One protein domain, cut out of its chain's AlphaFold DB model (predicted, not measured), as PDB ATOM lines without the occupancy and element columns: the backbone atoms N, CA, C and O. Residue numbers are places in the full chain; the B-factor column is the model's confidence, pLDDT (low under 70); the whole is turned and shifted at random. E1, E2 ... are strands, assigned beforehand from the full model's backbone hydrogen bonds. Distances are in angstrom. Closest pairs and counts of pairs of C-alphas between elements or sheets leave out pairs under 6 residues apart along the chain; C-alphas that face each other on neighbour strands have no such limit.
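This is residues 4 to 85 of the 91 residues of the protein "Hypothetical protein" of Oppiella nova (UniProt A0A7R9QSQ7). With little regular structure, the domain is a twisted sheet of four strands, E3 E4 E5 E6, a small separate hairpin, E1 and E2, and long loops. The printed part has 82 residues, no named helix and six named strands, E1 to E6 along the chain; the class is all strand, with 28 residues in named elements. The large sheet is a meander, each strand the antiparallel neighbour of the one before. The whole is compact, radius of gyration of the C-alphas 11.9 A, spanning 34 by 31 by 19 A.

Within hydrogen-bond range, N 47 and O 56, 2.8 A, join the hairpin of E4, residues 44 to 49, and E5, residues 54 to 59. Edge strand E3, residues 37 to 40, forms a hairpin with E4 (N 39 and O 46, 2.9 A), and edge strand E6, residues 82 to 84, one with E5 (N 57 and O 82, 3.0 A). Hairpin E1, residues 4 to 6, and E2, residues 21 to 26 (N 6 and O 21, 2.8 A), is apart from these strands.

E4 measures 16.9 A and E5 17.0 A between end C-alphas. C-alpha 4 begins E1 at (-48.667, 18.185, 41.217); C-alpha 84 ends E6 at (-28.481, 19.045, 44.202).

The printed part has no cut. Links E1 to E2 and E5 to E6 are long. Residues 72 to 80 and 82 to 85 have pLDDT under 70.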
ATOM      1  N   GLY A   4     -48.319  16.964  40.499       92.88
ATOM      2  CA  GLY A   4     -48.667  18.185  41.217       92.88
ATOM      3  C   GLY A   4     -50.122  18.572  40.958       92.88
ATOM      4  O   GLY A   4     -50.659  18.313  39.881       92.88
ATOM      5  N   LEU A   5     -50.761  19.191  41.949       95.94
ATOM      6  CA  LEU A   5     -52.065  19.841  41.833       95.94
ATOM      7  C   LEU A   5     -52.231  20.908  42.920       95.94
ATOM      8  O   LEU A   5     -51.671  20.780  44.007       95.94
ATOM      9  N   GLY A   6     -53.045  21.922  42.652       95.06
ATOM     10  CA  GLY A   6     -53.402  22.968  43.604       95.06
ATOM     11  C   GLY A   6     -52.660  24.284  43.383       95.06
ATOM     12  O   GLY A   6     -52.286  24.640  42.262       95.06
ATOM     13  N   PHE A   7     -52.516  25.039  44.472       92.69
ATOM     14  CA  PHE A   7     -51.959  26.387  44.473       92.69
ATOM     15  C   PHE A   7     -50.476  26.397  44.100       92.69
ATOM     16  O   PHE A   7     -49.693  25.626  44.653       92.69
ATOM     17  N   ASN A   8     -50.082  27.287  43.185       92.38
ATOM     18  CA  ASN A   8     -48.749  27.238  42.588       92.38
ATOM     19  C   ASN A   8     -48.087  28.608  42.355       92.38
ATOM     20  O   ASN A   8     -47.129  28.670  41.597       92.38
ATOM     21  N   SER A   9     -48.528  29.694  43.009       90.69
ATOM     22  CA  SER A   9     -47.947  31.043  42.788       90.69
ATOM     23  C   SER A   9     -46.425  31.093  42.962       90.69
ATOM     24  O   SER A   9     -45.746  31.860  42.289       90.69
ATOM     25  N   GLU A  10     -45.908  30.230  43.834       88.81
ATOM     26  CA  GLU A  10     -44.492  30.130  44.181       88.81
ATOM     27  C   GLU A  10     -43.744  29.042  43.395       88.81
ATOM     28  O   GLU A  10     -42.585  28.775  43.681       88.81
ATOM     29  N   GLY A  11     -44.397  28.336  42.466       89.56
ATOM     30  CA  GLY A  11     -43.786  27.204  41.758       89.56
ATOM     31  C   GLY A  11     -43.663  25.930  42.604       89.56
ATOM     32  O   GLY A  11     -42.882  25.036  42.279       89.56
ATOM     33  N   ARG A  12     -44.427  25.825  43.703       90.56
ATOM     34  CA  ARG A  12     -44.371  24.708  44.670       90.56
ATOM     35  C   ARG A  12     -44.802  23.352  44.104       90.56
ATOM     36  O   ARG A  12     -44.653  22.347  44.785       90.56
ATOM     37  N   LEU A  13     -45.360  23.318  42.895       91.88
ATOM     38  CA  LEU A  13     -45.719  22.072  42.216       91.88
ATOM     39  C   LEU A  13     -44.580  21.500  41.363       91.88
ATOM     40  O   LEU A  13     -44.694  20.364  40.914       91.88
ATOM     41  N   GLY A  14     -43.507  22.264  41.122       90.06
ATOM     42  CA  GLY A  14     -42.360  21.790  40.343       90.06
ATOM     43  C   GLY A  14     -42.654  21.592  38.852       90.06
ATOM     44  O   GLY A  14     -41.963  20.826  38.202       90.06
ATOM     45  N   LEU A  15     -43.675  22.264  38.308       90.75
ATOM     46  CA  LEU A  15     -44.143  22.109  36.918       90.75
ATOM     47  C   LEU A  15     -43.439  23.041  35.912       90.75
ATOM     48  O   LEU A  15     -43.890  23.180  34.778       90.75
ATOM     49  N   GLY A  16     -42.395  23.757  36.337       88.44
ATOM     50  CA  GLY A  16     -41.717  24.762  35.505       88.44
ATOM     51  C   GLY A  16     -42.521  26.048  35.266       88.44
ATOM     52  O   GLY A  16     -42.106  26.903  34.491       88.44
ATOM     53  N   HIS A  17     -43.663  26.218  35.934       87.31
ATOM     54  CA  HIS A  17     -44.488  27.427  35.893       87.31
ATOM     55  C   HIS A  17     -45.159  27.678  37.248       87.31
ATOM     56  O   HIS A  17     -45.205  26.787  38.096       87.31
ATOM     57  N   ASN A  18     -45.757  28.863  37.411       90.31
ATOM     58  CA  ASN A  18     -46.416  29.291  38.656       90.31
ATOM     59  C   ASN A  18     -47.956  29.346  38.566       90.31
ATOM     60  O   ASN A  18     -48.645  29.877  39.436       90.31
ATOM     61  N   THR A  19     -48.530  28.797  37.496       92.75
ATOM     62  CA  THR A  19     -49.986  28.696  37.339       92.75
ATOM     63  C   THR A  19     -50.565  27.621  38.256       92.75
ATOM     64  O   THR A  19     -50.102  26.478  38.241       92.75
ATOM     65  N   THR A  20     -51.576  27.994  39.043       94.00
ATOM     66  CA  THR A  20     -52.411  27.070  39.827       94.00
ATOM     67  C   THR A  20     -53.157  26.132  38.888       94.00
ATOM     68  O   THR A  20     -53.744  26.568  37.899       94.00
ATOM     69  N   ILE A  21     -53.154  24.843  39.210       95.75
ATOM     70  CA  ILE A  21     -53.817  23.806  38.415       95.75
ATOM     71  C   ILE A  21     -54.792  23.025  39.295       95.75
ATOM     72  O   ILE A  21     -54.537  22.797  40.474       95.75
ATOM     73  N   HIS A  22     -55.920  22.603  38.731       96.69
ATOM     74  CA  HIS A  22     -56.971  21.889  39.474       96.69
ATOM     75  C   HIS A  22     -57.113  20.421  39.071       96.69
ATOM     76  O   HIS A  22     -57.919  19.692  39.641       96.69
ATOM     77  N   THR A  23     -56.308  19.975  38.114       97.06
ATOM     78  CA  THR A  23     -56.202  18.578  37.700       97.06
ATOM     79  C   THR A  23     -54.769  18.109  37.929       97.06
ATOM     80  O   THR A  23     -53.851  18.898  37.710       97.06
ATOM     81  N   PRO A  24     -54.542  16.860  38.378       97.19
ATOM     82  CA  PRO A  24     -53.193  16.331  38.530       97.19
ATOM     83  C   PRO A  24     -52.409  16.431  37.223       97.19
ATOM     84  O   PRO A  24     -52.808  15.865  36.204       97.19
ATOM     85  N   GLN A  25     -51.275  17.123  37.261       95.19
ATOM     86  CA  GLN A  25     -50.330  17.173  36.153       95.19
ATOM     87  C   GLN A  25     -49.054  16.454  36.544       95.19
ATOM     88  O   GLN A  25     -48.577  16.556  37.674       95.19
ATOM     89  N   ARG A  26     -48.526  15.671  35.606       95.06
ATOM     90  CA  ARG A  26     -47.278  14.942  35.803       95.06
ATOM     91  C   ARG A  26     -46.148  15.952  35.989       95.06
ATOM     92  O   ARG A  26     -46.090  16.907  35.228       95.06
ATOM     93  N   VAL A  27     -45.255  15.691  36.941       93.62
ATOM     94  CA  VAL A  27     -44.004  16.440  37.137       93.62
ATOM     95  C   VAL A  27     -42.890  15.686  36.400       93.62
ATOM     96  O   VAL A  27     -42.409  14.669  36.920       93.62
ATOM     97  N   PRO A  28     -42.535  16.073  35.157       89.62
ATOM     98  CA  PRO A  28     -41.667  15.262  34.303       89.62
ATOM     99  C   PRO A  28     -40.298  14.992  34.930       89.62
ATOM    100  O   PRO A  28     -39.811  13.861  34.868       89.62
ATOM    101  N   GLU A  29     -39.734  16.001  35.590       88.38
ATOM    102  CA  GLU A  29     -38.389  16.006  36.161       88.38
ATOM    103  C   GLU A  29     -38.231  14.967  37.271       88.38
ATOM    104  O   GLU A  29     -37.154  14.396  37.395       88.38
ATOM    105  N   LEU A  30     -39.297  14.666  38.029       91.12
ATOM    106  CA  LEU A  30     -39.272  13.726  39.161       91.12
ATOM    107  C   LEU A  30     -39.709  12.304  38.799       91.12
ATOM    108  O   LEU A  30     -39.423  11.356  39.532       91.12
ATOM    109  N   CYS A  31     -40.395  12.115  37.670       90.88
ATOM    110  CA  CYS A  31     -40.940  10.809  37.293       90.88
ATOM    111  C   CYS A  31     -39.884   9.716  37.079       90.88
ATOM    112  O   CYS A  31     -40.228   8.538  37.174       90.88
ATOM    113  N   HIS A  32     -38.635  10.097  36.807       90.06
ATOM    114  CA  HIS A  32     -37.510   9.186  36.573       90.06
ATOM    115  C   HIS A  32     -36.487   9.181  37.715       90.06
ATOM    116  O   HIS A  32     -35.454   8.532  37.604       90.06
ATOM    117  N   GLN A  33     -36.772   9.885  38.812       90.12
ATOM    118  CA  GLN A  33     -35.799  10.147  39.875       90.12
ATOM    119  C   GLN A  33     -35.982   9.268  41.102       90.12
ATOM    120  O   GLN A  33     -35.401   9.588  42.124       90.12
ATOM    121  N   ASN A  34     -36.810   8.222  41.042       92.44
ATOM    122  CA  ASN A  34     -37.147   7.356  42.178       92.44
ATOM    123  C   ASN A  34     -37.295   8.116  43.514       92.44
ATOM    124  O   ASN A  34     -36.570   7.883  44.477       92.44
ATOM    125  N   VAL A  35     -38.185   9.112  43.529       92.62
ATOM    126  CA  VAL A  35     -38.451   9.896  44.739       92.62
ATOM    127  C   VAL A  35     -39.142   9.007  45.767       92.62
ATOM    128  O   VAL A  35     -40.215   8.466  45.496       92.62
ATOM    129  N   HIS A  36     -38.547   8.917  46.952       94.50
ATOM    130  CA  HIS A  36     -39.035   8.105  48.067       94.50
ATOM    131  C   HIS A  36     -39.825   8.922  49.086       94.50
ATOM    132  O   HIS A  36     -40.734   8.403  49.729       94.50
ATOM    133  N   GLN A  37     -39.506  10.211  49.228       93.62
ATOM    134  CA  GLN A  37     -40.132  11.076  50.224       93.62
ATOM    135  C   GLN A  37     -40.306  12.504  49.712       93.62
ATOM    136  O   GLN A  37     -39.491  13.010  48.942       93.62
ATOM    137  N   PHE A  38     -41.353  13.165  50.206       93.12
ATOM    138  CA  PHE A  38     -41.552  14.603  50.069       93.12
ATOM    139  C   PHE A  38     -41.543  15.275  51.443       93.12
ATOM    140  O   PHE A  38     -42.085  14.735  52.408       93.12
ATOM    141  N   ILE A  39     -40.953  16.463  51.515       93.00
ATOM    142  CA  ILE A  39     -40.996  17.360  52.673       93.00
ATOM    143  C   ILE A  39     -41.520  18.699  52.166       93.00
ATOM    144  O   ILE A  39     -41.007  19.217  51.179       93.00
ATOM    145  N   SER A  40     -42.529  19.267  52.817       90.31
ATOM    146  CA  SER A  40     -43.085  20.566  52.444       90.31
ATOM    147  C   SER A  40     -42.936  21.581  53.571       90.31
ATOM    148  O   SER A  40     -43.156  21.279  54.742       90.31
ATOM    149  N   GLY A  41     -42.570  22.804  53.197       88.38
ATOM    150  CA  GLY A  41     -42.740  23.988  54.032       88.38
ATOM    151  C   GLY A  41     -43.943  24.812  53.576       88.38
ATOM    152  O   GLY A  41     -44.770  24.350  52.790       88.38
ATOM    153  N   SER A  42     -44.030  26.064  54.033       88.50
ATOM    154  CA  SER A  42     -45.146  26.958  53.688       88.50
ATOM    155  C   SER A  42     -45.274  27.202  52.182       88.50
ATOM    156  O   SER A  42     -46.384  27.180  51.658       88.50
ATOM    157  N   ASP A  43     -44.145  27.389  51.491       88.75
ATOM    158  CA  ASP A  43     -44.092  27.808  50.082       88.75
ATOM    159  C   ASP A  43     -43.075  27.011  49.240       88.75
ATOM    160  O   ASP A  43     -42.768  27.395  48.113       88.75
ATOM    161  N   PHE A  44     -42.533  25.911  49.771       89.00
ATOM    162  CA  PHE A  44     -41.528  25.092  49.092       89.00
ATOM    163  C   PHE A  44     -41.712  23.600  49.352       89.00
ATOM    164  O   PHE A  44     -42.358  23.202  50.324       89.00
ATOM    165  N   VAL A  45     -41.110  22.786  48.489       92.31
ATOM    166  CA  VAL A  45     -41.110  21.328  48.571       92.31
ATOM    167  C   VAL A  45     -39.705  20.798  48.297       92.31
ATOM    168  O   VAL A  45     -38.992  21.299  47.425       92.31
ATOM    169  N   LEU A  46     -39.324  19.766  49.045       93.31
ATOM    170  CA  LEU A  46     -38.157  18.929  48.812       93.31
ATOM    171  C   LEU A  46     -38.630  17.527  48.425       93.31
ATOM    172  O   LEU A  46     -39.508  16.969  49.082       93.31
ATOM    173  N   ALA A  47     -38.036  16.952  47.388       93.62
ATOM    174  CA  ALA A  47     -38.251  15.577  46.959       93.62
ATOM    175  C   ALA A  47     -36.941  14.799  47.110       93.62
ATOM    176  O   ALA A  47     -35.917  15.177  46.545       93.62
ATOM    177  N   VAL A  48     -36.965  13.726  47.895       93.38
ATOM    178  CA  VAL A  48     -35.769  12.999  48.329       93.38
ATOM    179  C   VAL A  48     -35.658  11.681  47.575       93.38
ATOM    180  O   VAL A  48     -36.559  10.841  47.644       93.38
ATOM    181  N   ASN A  49     -34.534  11.485  46.892       92.81
ATOM    182  CA  ASN A  49     -34.093  10.186  46.403       92.81
ATOM    183  C   ASN A  49     -33.007   9.643  47.347       92.81
ATOM    184  O   ASN A  49     -31.867  10.113  47.359       92.81
ATOM    185  N   THR A  50     -33.368   8.632  48.135       89.00
ATOM    186  CA  THR A  50     -32.472   7.952  49.079       89.00
ATOM    187  C   THR A  50     -31.533   6.937  48.428       89.00
ATOM    188  O   THR A  50     -30.567   6.532  49.063       89.00
ATOM    189  N   ASP A  51     -31.765   6.534  47.177       90.56
ATOM    190  CA  ASP A  51     -30.892   5.575  46.485       90.56
ATOM    191  C   ASP A  51     -29.564   6.216  46.076       90.56
ATOM    192  O   ASP A  51     -28.524   5.560  46.062       90.56
ATOM    193  N   ASN A  52     -29.590   7.503  45.716       89.00
ATOM    194  CA  ASN A  52     -28.419   8.236  45.227       89.00
ATOM    195  C   ASN A  52     -28.068   9.484  46.055       89.00
ATOM    196  O   ASN A  52     -27.119  10.200  45.702       89.00
ATOM    197  N   ASN A  53     -28.785   9.710  47.162       88.31
ATOM    198  CA  ASN A  53     -28.643  10.862  48.054       88.31
ATOM    199  C   ASN A  53     -28.780  12.204  47.317       88.31
ATOM    200  O   ASN A  53     -27.961  13.109  47.494       88.31
ATOM    201  N   VAL A  54     -29.793  12.315  46.455       89.75
ATOM    202  CA  VAL A  54     -30.136  13.555  45.746       89.75
ATOM    203  C   VAL A  54     -31.436  14.117  46.301       89.75
ATOM    204  O   VAL A  54     -32.405  13.388  46.526       89.75
ATOM    205  N   ILE A  55     -31.459  15.432  46.499       91.38
ATOM    206  CA  ILE A  55     -32.653  16.168  46.898       91.38
ATOM    207  C   ILE A  55     -32.981  17.158  45.789       91.38
ATOM    208  O   ILE A  55     -32.147  17.965  45.384       91.38
ATOM    209  N   PHE A  56     -34.218  17.098  45.317       91.69
ATOM    210  CA  PHE A  56     -34.777  18.095  44.420       91.69
ATOM    211  C   PHE A  56     -35.525  19.122  45.250       91.69
ATOM    212  O   PHE A  56     -36.330  18.749  46.102       91.69
ATOM    213  N   SER A  57     -35.287  20.401  45.000       91.50
ATOM    214  CA  SER A  57     -35.951  21.495  45.702       91.50
ATOM    215  C   SER A  57     -36.666  22.406  44.705       91.50
ATOM    216  O   SER A  57     -36.160  22.696  43.620       91.50
ATOM    217  N   PHE A  58     -37.895  22.805  45.036       90.62
ATOM    218  CA  PHE A  58     -38.723  23.675  44.197       90.62
ATOM    219  C   PHE A  58     -39.723  24.469  45.042       90.62
ATOM    220  O   PHE A  58     -40.079  24.086  46.157       90.62
ATOM    221  N   GLY A  59     -40.172  25.603  44.508       90.69
ATOM    222  CA  GLY A  59     -41.007  26.568  45.217       90.69
ATOM    223  C   GLY A  59     -40.287  27.891  45.473       90.69
ATOM    224  O   GLY A  59     -39.341  28.254  44.772       90.69
ATOM    225  N   ARG A  60     -40.727  28.606  46.510       89.44
ATOM    226  CA  ARG A  60     -40.159  29.893  46.920       89.44
ATOM    227  C   ARG A  60     -38.734  29.728  47.439       89.44
ATOM    228  O   ARG A  60     -38.479  28.835  48.243       89.44
ATOM    229  N   ASN A  61     -37.844  30.654  47.069       88.81
ATOM    230  CA  ASN A  61     -36.445  30.661  47.517       88.81
ATOM    231  C   ASN A  61     -35.936  32.021  48.035       88.81
ATOM    232  O   ASN A  61     -34.739  32.295  48.004       88.81
ATOM    233  N   CYS A  62     -36.818  32.908  48.506       87.44
ATOM    234  CA  CYS A  62     -36.404  34.246  48.959       87.44
ATOM    235  C   CYS A  62     -35.530  34.243  50.231       87.44
ATOM    236  O   CYS A  62     -34.954  35.273  50.568       87.44
ATOM    237  N   TRP A  63     -35.418  33.105  50.924       87.50
ATOM    238  CA  TRP A  63     -34.584  32.921  52.117       87.50
ATOM    239  C   TRP A  63     -33.439  31.923  51.897       87.50
ATOM    240  O   TRP A  63     -32.741  31.581  52.844       87.50
ATOM    241  N   GLY A  64     -33.250  31.427  50.669       87.38
ATOM    242  CA  GLY A  64     -32.261  30.384  50.374       87.38
ATOM    243  C   GLY A  64     -32.668  28.992  50.872       87.38
ATOM    244  O   GLY A  64     -31.837  28.087  50.902       87.38
ATOM    245  N   GLN A  65     -33.936  28.799  51.251       88.69
ATOM    246  CA  GLN A  65     -34.446  27.548  51.820       88.69
ATOM    247  C   GLN A  65     -34.377  26.348  50.862       88.69
ATOM    248  O   GLN A  65     -34.483  25.210  51.309       88.69
ATOM    249  N   LEU A  66     -34.199  26.585  49.557       88.12
ATOM    250  CA  LEU A  66     -34.019  25.520  48.569       88.12
ATOM    251  C   LEU A  66     -32.568  25.027  48.469       88.12
ATOM    252  O   LEU A  66     -32.312  24.091  47.716       88.12
ATOM    253  N   GLY A  67     -31.624  25.650  49.184       85.81
ATOM    254  CA  GLY A  67     -30.211  25.263  49.156       85.81
ATOM    255  C   GLY A  67     -29.424  25.782  47.946       85.81
ATOM    256  O   GLY A  67     -28.282  25.381  47.746       85.81
ATOM    257  N   ARG A  68     -30.011  26.701  47.169       83.81
ATOM    258  CA  ARG A  68     -29.387  27.392  46.027       83.81
ATOM    259  C   ARG A  68     -29.411  28.909  46.213       83.81
ATOM    260  O   ARG A  68     -30.079  29.413  47.119       83.81
ATOM    261  N   HIS A  69     -28.721  29.643  45.334       85.00
ATOM    262  CA  HIS A  69     -28.726  31.109  45.349       85.00
ATOM    263  C   HIS A  69     -30.151  31.672  45.432       85.00
ATOM    264  O   HIS A  69     -31.051  31.215  44.727       85.00
ATOM    265  N   VAL A  70     -30.329  32.654  46.319       84.25
ATOM    266  CA  VAL A  70     -31.603  33.339  46.552       84.25
ATOM    267  C   VAL A  70     -32.111  33.947  45.249       84.25
ATOM    268  O   VAL A  70     -31.371  34.665  44.570       84.25
ATOM    269  N   ASP A  71     -33.388  33.720  44.952       79.88
ATOM    270  CA  ASP A  71     -34.064  34.370  43.831       79.88
ATOM    271  C   ASP A  71     -34.322  35.830  44.221       79.88
ATOM    272  O   ASP A  71     -35.257  36.141  44.960       79.88
ATOM    273  N   ARG A  72     -33.430  36.732  43.792       68.12
ATOM    274  CA  ARG A  72     -33.555  38.178  44.059       68.12
ATOM    275  C   ARG A  72     -34.709  38.821  43.294       68.12
ATOM    276  O   ARG A  72     -35.183  39.879  43.696       68.12
ATOM    277  N   ASP A  73     -35.187  38.147  42.256       61.09
ATOM    278  CA  ASP A  73     -36.286  38.589  41.419       61.09
ATOM    279  C   ASP A  73     -37.491  37.669  41.625       61.09
ATOM    280  O   ASP A  73     -37.518  36.532  41.156       61.09
ATOM    281  N   ALA A  74     -38.542  38.191  42.265       52.41
ATOM    282  CA  ALA A  74     -39.835  37.507  42.395       52.41
ATOM    283  C   ALA A  74     -40.534  37.244  41.035       52.41
ATOM    284  O   ALA A  74     -41.563  36.578  40.989       52.41
ATOM    285  N   ASN A  75     -39.971  37.768  39.936       47.72
ATOM    286  CA  ASN A  75     -40.456  37.632  38.560       47.72
ATOM    287  C   ASN A  75     -39.685  36.594  37.724       47.72
ATOM    288  O   ASN A  75     -39.993  36.436  36.542       47.72
ATOM    289  N   LEU A  76     -38.704  35.881  38.293       52.31
ATOM    290  CA  LEU A  76     -38.126  34.700  37.643       52.31
ATOM    291  C   LEU A  76     -39.173  33.583  37.704       52.31
ATOM    292  O   LEU A  76     -39.264  32.823  38.664       52.31
ATOM    293  N   GLY A  77     -40.066  33.596  36.714       48.41
ATOM    294  CA  GLY A  77     -41.192  32.684  36.613       48.41
ATOM    295  C   GLY A  77     -40.754  31.224  36.671       48.41
ATOM    296  O   GLY A  77     -39.776  30.835  36.039       48.41
ATOM    297  N   GLY A  78     -41.527  30.424  37.404       53.31
ATOM    298  CA  GLY A  78     -41.299  28.994  37.549       53.31
ATOM    299  C   GLY A  78     -40.219  28.719  38.580       53.31
ATOM    300  O   GLY A  78     -39.041  28.914  38.306       53.31
ATOM    301  N   GLY A  79     -40.609  28.231  39.760       57.94
ATOM    302  CA  GLY A  79     -39.658  27.666  40.718       57.94
ATOM    303  C   GLY A  79     -38.779  26.637  40.007       57.94
ATOM    304  O   GLY A  79     -39.239  25.535  39.706       57.94
ATOM    305  N   VAL A  80     -37.544  27.024  39.674       64.94
ATOM    306  CA  VAL A  80     -36.606  26.161  38.957       64.94
ATOM    307  C   VAL A  80     -36.321  24.982  39.868       64.94
ATOM    308  O   VAL A  80     -35.783  25.160  40.964       64.94
ATOM    309  N   MET A  81     -36.729  23.793  39.428       75.00
ATOM    310  CA  MET A  81     -36.384  22.566  40.121       75.00
ATOM    311  C   MET A  81     -34.898  22.318  39.925       75.00
ATOM    312  O   MET A  81     -34.437  22.086  38.808       75.00
ATOM    313  N   THR A  82     -34.154  22.355  41.019       69.12
ATOM    314  CA  THR A  82     -32.739  21.999  41.035       69.12
ATOM    315  C   THR A  82     -32.577  20.714  41.823       69.12
ATOM    316  O   THR A  82     -33.091  20.591  42.934       69.12
ATOM    317  N   GLY A  83     -31.904  19.736  41.220       60.66
ATOM    318  CA  GLY A  83     -31.476  18.522  41.902       60.66
ATOM    319  C   GLY A  83     -30.034  18.693  42.341       60.66
ATOM    320  O   GLY A  83     -29.140  18.598  41.505       60.66
ATOM    321  N   ASP A  84     -29.818  18.923  43.631       61.25
ATOM    322  CA  ASP A  84     -28.481  19.045  44.202       61.25
ATOM    323  C   ASP A  84     -28.243  17.933  45.227       61.25
ATOM    324  O   ASP A  84     -29.161  17.410  45.872       61.25
ATOM    325  N   ARG A  85     -26.970  17.568  45.412       60.31
ATOM    326  CA  ARG A  85     -26.540  16.769  46.568       60.31
ATOM    327  C   ARG A  85     -26.546  17.655  47.807       60.31
ATOM    328  O   ARG A  85     -25.504  18.096  48.285       60.31
TER     329      ARG A  85